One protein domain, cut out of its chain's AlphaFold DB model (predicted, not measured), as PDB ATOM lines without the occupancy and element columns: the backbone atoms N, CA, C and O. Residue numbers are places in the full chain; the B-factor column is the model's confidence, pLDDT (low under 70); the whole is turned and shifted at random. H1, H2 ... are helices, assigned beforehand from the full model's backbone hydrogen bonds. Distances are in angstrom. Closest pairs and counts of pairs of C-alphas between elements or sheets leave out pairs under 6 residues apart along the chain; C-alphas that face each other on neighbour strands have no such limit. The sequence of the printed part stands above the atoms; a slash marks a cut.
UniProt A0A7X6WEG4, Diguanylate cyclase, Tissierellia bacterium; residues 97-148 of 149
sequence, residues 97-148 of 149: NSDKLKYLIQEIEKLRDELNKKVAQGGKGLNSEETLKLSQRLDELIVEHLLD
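AT A GLANCE: This is residues 97 to 148 of the 149 residues of the protein "Diguanylate cyclase" of Tissierellia bacterium (UniProt A0A7X6WEG4). A long helix, H1, and a shorter one, H2, which folds back beside it, make a slender, loosely closed U, the two helices side by side with a gap between them and the link at one end. Residues 119 to 125 stick out there. The printed part has 52 residues with two named helices, H1 then H2, and no named strand: all helix. It is loose, with a radius of gyration of the C-alphas of 13.2 A, a rod spanning 41 by 17 by 7 A.

HOW THE PARTS SIT: H1, residues 97 to 121, and H2, residues 128 to 146, are near each other: their closest C-alphas are 8.3 A apart, and 13 pairs are within 10 A. The z coordinate falls along H1 and rises along H2. In H1 and H2 every O i to N i+4 pair is within hydrogen-bond range.

IN THESE COORDINATES: H1 measures 36.6 A from C-alpha 97 at (-23.609, 12.549, 33.662) to C-alpha 121. H2 measures 26.5 A and ends with C-alpha 146 at (-33.368, 13.438, 27.919).

THE WHOLE: The C-alphas farthest apart, of Asn 97 and Lys 124, are 40.9 A apart. The printed part has no cut, and the six-residue link is short. Mean pLDDT of the printed part is 74.0; residues 120 to 128, 130 to 131 and 144 to 148 are under 70.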
ATOM      1  N   ASN A  97     -22.766  11.632  34.426       86.19
ATOM      2  CA  ASN A  97     -23.609  12.549  33.662       86.19
ATOM      3  C   ASN A  97     -22.773  13.426  32.719       86.19
ATOM      4  O   ASN A  97     -23.119  13.575  31.549       86.19
ATOM      5  N   SER A  98     -21.643  13.962  33.191       87.62
ATOM      6  CA  SER A  98     -20.731  14.735  32.343       87.62
ATOM      7  C   SER A  98     -20.141  13.899  31.206       87.62
ATOM      8  O   SER A  98     -19.961  14.430  30.111       87.62
ATOM      9  N   ASP A  99     -19.802  12.636  31.455       89.19
ATOM     10  CA  ASP A  99     -19.232  11.748  30.443       89.19
ATOM     11  C   ASP A  99     -20.302  11.351  29.406       89.19
ATOM     12  O   ASP A  99     -20.034  11.423  28.205       89.19
ATOM     13  N   LYS A 100     -21.542  11.061  29.842       86.50
ATOM     14  CA  LYS A 100     -22.707  10.837  28.958       86.50
ATOM     15  C   LYS A 100     -22.976  12.062  28.078       86.50
ATOM     16  O   LYS A 100     -23.152  11.921  26.871       86.50
ATOM     17  N   LEU A 101     -22.937  13.267  28.649       85.75
ATOM     18  CA  LEU A 101     -23.155  14.508  27.901       85.75
ATOM     19  C   LEU A 101     -22.070  14.750  26.841       85.75
ATOM     20  O   LEU A 101     -22.382  15.119  25.712       85.75
ATOM     21  N   LYS A 102     -20.795  14.507  27.174       87.31
ATOM     22  CA  LYS A 102     -19.693  14.614  26.202       87.31
ATOM     23  C   LYS A 102     -19.864  13.642  25.040       87.31
ATOM     24  O   LYS A 102     -19.644  14.031  23.898       87.31
ATOM     25  N   TYR A 103     -20.264  12.405  25.332       87.88
ATOM     26  CA  TYR A 103     -20.535  11.404  24.305       87.88
ATOM     27  C   TYR A 103     -21.657  11.853  23.357       87.88
ATOM     28  O   TYR A 103     -21.482  11.818  22.141       87.88
ATOM     29  N   LEU A 104     -22.765  12.361  23.904       83.88
ATOM     30  CA  LEU A 104     -23.887  12.870  23.110       83.88
ATOM     31  C   LEU A 104     -23.490  14.018  22.182       83.88
ATOM     32  O   LEU A 104     -23.872  14.019  21.016       83.88
ATOM     33  N   ILE A 105     -22.707  14.979  22.682       84.62
ATOM     34  CA  ILE A 105     -22.229  16.108  21.872       84.62
ATOM     35  C   ILE A 105     -21.416  15.598  20.678       84.62
ATOM     36  O   ILE A 105     -21.673  16.006  19.548       84.62
ATOM     37  N   GLN A 106     -20.493  14.660  20.912       86.31
ATOM     38  CA  GLN A 106     -19.682  14.072  19.844       86.31
ATOM     39  C   GLN A 106     -20.532  13.339  18.802       86.31
ATOM     40  O   GLN A 106     -20.248  13.411  17.609       86.31
ATOM     41  N   GLU A 107     -21.569  12.624  19.232       89.25
ATOM     42  CA  GLU A 107     -22.437  11.888  18.315       89.25
ATOM     43  C   GLU A 107     -23.312  12.832  17.475       89.25
ATOM     44  O   GLU A 107     -23.439  12.649  16.263       89.25
ATOM     45  N   ILE A 108     -23.827  13.908  18.081       82.62
ATOM     46  CA  ILE A 108     -24.555  14.971  17.370       82.62
ATOM     47  C   ILE A 108     -23.653  15.656  16.334       82.62
ATOM     48  O   ILE A 108     -24.098  15.926  15.216       82.62
ATOM     49  N   GLU A 109     -22.391  15.933  16.671       84.50
ATOM     50  CA  GLU A 109     -21.420  16.526  15.743       84.50
ATOM     51  C   GLU A 109     -21.154  15.616  14.536       84.50
ATOM     52  O   GLU A 109     -21.217  16.083  13.398       84.50
ATOM     53  N   LYS A 110     -20.963  14.308  14.750       85.62
ATOM     54  CA  LYS A 110     -20.802  13.344  13.646       85.62
ATOM     55  C   LYS A 110     -22.024  13.305  12.732       85.62
ATOM     56  O   LYS A 110     -21.873  13.383  11.514       85.62
ATOM     57  N   LEU A 111     -23.227  13.210  13.304       82.25
ATOM     58  CA  LEU A 111     -24.471  13.186  12.527       82.25
ATOM     59  C   LEU A 111     -24.647  14.472  11.711       82.25
ATOM     60  O   LEU A 111     -25.059  14.422  10.550       82.25
ATOM     61  N   ARG A 112     -24.286  15.626  12.289       79.44
ATOM     62  CA  ARG A 112     -24.280  16.917  11.589       79.44
ATOM     63  C   ARG A 112     -23.304  16.911  10.413       79.44
ATOM     64  O   ARG A 112     -23.674  17.344   9.322       79.44
ATOM     65  N   ASP A 113     -22.083  16.424  10.606       83.94
ATOM     66  CA  ASP A 113     -21.069  16.371   9.551       83.94
ATOM     67  C   ASP A 113     -21.466  15.431   8.407       83.94
ATOM     68  O   ASP A 113     -21.267  15.755   7.232       83.94
ATOM     69  N   GLU A 114     -22.064  14.283   8.727       83.88
ATOM     70  CA  GLU A 114     -22.617  13.362   7.731       83.88
ATOM     71  C   GLU A 114     -23.754  14.000   6.929       83.88
ATOM     72  O   GLU A 114     -23.774  13.894   5.697       83.88
ATOM     73  N   LEU A 115     -24.669  14.705   7.602       77.25
ATOM     74  CA  LEU A 115     -25.753  15.433   6.949       77.25
ATOM     75  C   LEU A 115     -25.209  16.518   6.011       77.25
ATOM     76  O   LEU A 115     -25.595  16.570   4.844       77.25
ATOM     77  N   ASN A 116     -24.261  17.331   6.482       76.88
ATOM     78  CA  ASN A 116     -23.642  18.394   5.689       76.88
ATOM     79  C   ASN A 116     -22.956  17.850   4.427       76.88
ATOM     80  O   ASN A 116     -23.119  18.413   3.343       76.88
ATOM     81  N   LYS A 117     -22.228  16.729   4.536       79.25
ATOM     82  CA  LYS A 117     -21.599  16.067   3.379       79.25
ATOM     83  C   LYS A 117     -22.633  15.590   2.360       79.25
ATOM     84  O   LYS A 117     -22.435  15.795   1.163       79.25
ATOM     85  N   LYS A 118     -23.738  14.991   2.815       73.44
ATOM     86  CA  LYS A 118     -24.817  14.524   1.928       73.44
ATOM     87  C   LYS A 118     -25.532  15.679   1.225       73.44
ATOM     88  O   LYS A 118     -25.791  15.585   0.029       73.44
ATOM     89  N   VAL A 119     -25.773  16.791   1.922       71.25
ATOM     90  CA  VAL A 119     -26.354  18.008   1.329       71.25
ATOM     91  C   VAL A 119     -25.422  18.625   0.283       71.25
ATOM     92  O   VAL A 119     -25.879  18.997  -0.792       71.25
ATOM     93  N   ALA A 120     -24.113  18.683   0.549       69.50
ATOM     94  CA  ALA A 120     -23.133  19.227  -0.395       69.50
ATOM     95  C   ALA A 120     -22.977  18.381  -1.677       69.50
ATOM     96  O   ALA A 120     -22.652  18.918  -2.733       69.50
ATOM     97  N   GLN A 121     -23.208  17.065  -1.596       66.75
ATOM     98  CA  GLN A 121     -23.140  16.144  -2.739       66.75
ATOM     99  C   GLN A 121     -24.460  16.072  -3.535       66.75
ATOM    100  O   GLN A 121     -24.456  15.669  -4.699       66.75
ATOM    101  N   GLY A 122     -25.584  16.492  -2.943       54.75
ATOM    102  CA  GLY A 122     -26.921  16.460  -3.535       54.75
ATOM    103  C   GLY A 122     -27.377  17.807  -4.101       54.75
ATOM    104  O   GLY A 122     -28.202  18.489  -3.503       54.75
ATOM    105  N   GLY A 123     -26.937  18.158  -5.313       51.56
ATOM    106  CA  GLY A 123     -27.469  19.288  -6.104       51.56
ATOM    107  C   GLY A 123     -28.937  19.145  -6.567       51.56
ATOM    108  O   GLY A 123     -29.395  19.903  -7.420       51.56
ATOM    109  N   LYS A 124     -29.689  18.181  -6.029       52.97
ATOM    110  CA  LYS A 124     -31.153  18.078  -6.106       52.97
ATOM    111  C   LYS A 124     -31.634  17.742  -4.698       52.97
ATOM    112  O   LYS A 124     -31.125  16.793  -4.113       52.97
ATOM    113  N   GLY A 125     -32.538  18.568  -4.169       55.19
ATOM    114  CA  GLY A 125     -32.940  18.604  -2.760       55.19
ATOM    115  C   GLY A 125     -33.154  17.237  -2.108       55.19
ATOM    116  O   GLY A 125     -33.637  16.306  -2.749       55.19
ATOM    117  N   LEU A 126     -32.785  17.158  -0.823       56.03
ATOM    118  CA  LEU A 126     -33.034  16.023   0.072       56.03
ATOM    119  C   LEU A 126     -34.410  15.401  -0.205       56.03
ATOM    120  O   LEU A 126     -35.426  16.097  -0.157       56.03
ATOM    121  N   ASN A 127     -34.448  14.099  -0.489       67.38
ATOM    122  CA  ASN A 127     -35.710  13.397  -0.679       67.38
ATOM    123  C   ASN A 127     -36.442  13.322   0.676       67.38
ATOM    124  O   ASN A 127     -35.814  13.034   1.697       67.38
ATOM    125  N   SER A 128     -37.757  13.570   0.697       67.12
ATOM    126  CA  SER A 128     -38.570  13.700   1.927       67.12
ATOM    127  C   SER A 128     -38.440  12.508   2.887       67.12
ATOM    128  O   SER A 128     -38.652  12.650   4.089       67.12
ATOM    129  N   GLU A 129     -38.094  11.332   2.366       72.62
ATOM    130  CA  GLU A 129     -37.913  10.099   3.131       72.62
ATOM    131  C   GLU A 129     -36.613  10.088   3.958       72.62
ATOM    132  O   GLU A 129     -36.560   9.534   5.054       72.62
ATOM    133  N   GLU A 130     -35.552  10.727   3.465       68.25
ATOM    134  CA  GLU A 130     -34.258  10.788   4.153       68.25
ATOM    135  C   GLU A 130     -34.279  11.814   5.285       68.25
ATOM    136  O   GLU A 130     -33.727  11.571   6.359       68.25
ATOM    137  N   THR A 131     -34.974  12.933   5.069       67.75
ATOM    138  CA  THR A 131     -35.208  13.953   6.100       67.75
ATOM    139  C   THR A 131     -36.035  13.381   7.249       67.75
ATOM    140  O   THR A 131     -35.727  13.632   8.412       67.75
ATOM    141  N   LEU A 132     -37.030  12.548   6.930       72.12
ATOM    142  CA  LEU A 132     -37.846  11.856   7.923       72.12
ATOM    143  C   LEU A 132     -37.013  10.874   8.764       72.12
ATOM    144  O   LEU A 132     -37.135  10.876   9.985       72.12
ATOM    145  N   LYS A 133     -36.117  10.094   8.141       77.50
ATOM    146  CA  LYS A 133     -35.224   9.153   8.852       77.50
ATOM    147  C   LYS A 133     -34.260   9.862   9.806       77.50
ATOM    148  O   LYS A 133     -34.013   9.374  10.904       77.50
ATOM    149  N   LEU A 134     -33.717  11.010   9.401       71.31
ATOM    150  CA  LEU A 134     -32.856  11.825  10.265       71.31
ATOM    151  C   LEU A 134     -33.633  12.464  11.420       71.31
ATOM    152  O   LEU A 134     -33.129  12.467  12.537       71.31
ATOM    153  N   SER A 135     -34.852  12.951  11.165       73.25
ATOM    154  CA  SER A 135     -35.739  13.467  12.215       73.25
ATOM    155  C   SER A 135     -36.059  12.387  13.244       73.25
ATOM    156  O   SER A 135     -35.844  12.603  14.427       73.25
ATOM    157  N   GLN A 136     -36.465  11.196  12.794       79.50
ATOM    158  CA  GLN A 136     -36.779  10.071  13.680       79.50
ATOM    159  C   GLN A 136     -35.581   9.653  14.534       79.50
ATOM    160  O   GLN A 136     -35.731   9.433  15.727       79.50
ATOM    161  N   ARG A 137     -34.377   9.608  13.954       77.69
ATOM    162  CA  ARG A 137     -33.166   9.253  14.705       77.69
ATOM    163  C   ARG A 137     -32.753  10.330  15.709       77.69
ATOM    164  O   ARG A 137     -32.196  10.010  16.755       77.69
ATOM    165  N   LEU A 138     -33.015  11.601  15.404       73.06
ATOM    166  CA  LEU A 138     -32.824  12.695  16.354       73.06
ATOM    167  C   LEU A 138     -33.839  12.598  17.504       73.06
ATOM    168  O   LEU A 138     -33.448  12.741  18.659       73.06
ATOM    169  N   ASP A 139     -35.100  12.293  17.195       75.38
ATOM    170  CA  ASP A 139     -36.158  12.085  18.186       75.38
ATOM    171  C   ASP A 139     -35.855  10.875  19.091       75.38
ATOM    172  O   ASP A 139     -36.004  10.970  20.306       75.38
ATOM    173  N   GLU A 140     -35.345   9.769  18.538       79.06
ATOM    174  CA  GLU A 140     -34.885   8.596  19.302       79.06
ATOM    175  C   GLU A 140     -33.755   8.957  20.275       79.06
ATOM    176  O   GLU A 140     -33.820   8.607  21.453       79.06
ATOM    177  N   LEU A 141     -32.751   9.712  19.815       71.62
ATOM    178  CA  LEU A 141     -31.645  10.161  20.664       71.62
ATOM    179  C   LEU A 141     -32.114  11.112  21.773       71.62
ATOM    180  O   LEU A 141     -31.621  11.020  22.897       71.62
ATOM    181  N   ILE A 142     -33.071  11.997  21.475       70.25
ATOM    182  CA  ILE A 142     -33.699  12.878  22.467       70.25
ATOM    183  C   ILE A 142     -34.429  12.038  23.519       70.25
ATOM    184  O   ILE A 142     -34.198  12.227  24.711       70.25
ATOM    185  N   VAL A 143     -35.262  11.085  23.100       71.25
ATOM    186  CA  VAL A 143     -36.029  10.224  24.012       71.25
ATOM    187  C   VAL A 143     -35.105   9.397  24.906       71.25
ATOM    188  O   VAL A 143     -35.283   9.382  26.119       71.25
ATOM    189  N   GLU A 144     -34.082   8.762  24.338       69.06
ATOM    190  CA  GLU A 144     -33.180   7.859  25.064       69.06
ATOM    191  C   GLU A 144     -32.247   8.597  26.049       69.06
ATOM    192  O   GLU A 144     -31.715   8.006  26.992       69.06
ATOM    193  N   HIS A 145     -32.028   9.903  25.859       63.91
ATOM    194  CA  HIS A 145     -31.016  10.637  26.623       63.91
ATOM    195  C   HIS A 145     -31.529  11.841  27.420       63.91
ATOM    196  O   HIS A 145     -30.782  12.315  28.277       63.91
ATOM    197  N   LEU A 146     -32.763  12.308  27.194       57.97
ATOM    198  CA  LEU A 146     -33.368  13.438  27.919       57.97
ATOM    199  C   LEU A 146     -34.600  13.065  28.765       57.97
ATOM    200  O   LEU A 146     -35.024  13.900  29.555       57.97
ATOM    201  N   LEU A 147     -35.170  11.856  28.641       52.31
ATOM    202  CA  LEU A 147     -36.375  11.448  29.395       52.31
ATOM    203  C   LEU A 147     -36.114  10.483  30.571       52.31
ATOM    204  O   LEU A 147     -37.066  10.017  31.188       52.31
ATOM    205  N   ASP A 148     -34.851  10.224  30.912       46.31
ATOM    206  CA  ASP A 148     -34.439   9.364  32.042       46.31
ATOM    207  C   ASP A 148     -34.179  10.154  33.356       46.31
ATOM    208  O   ASP A 148     -33.356   9.742  34.181       46.31
TER     209      ASP A 148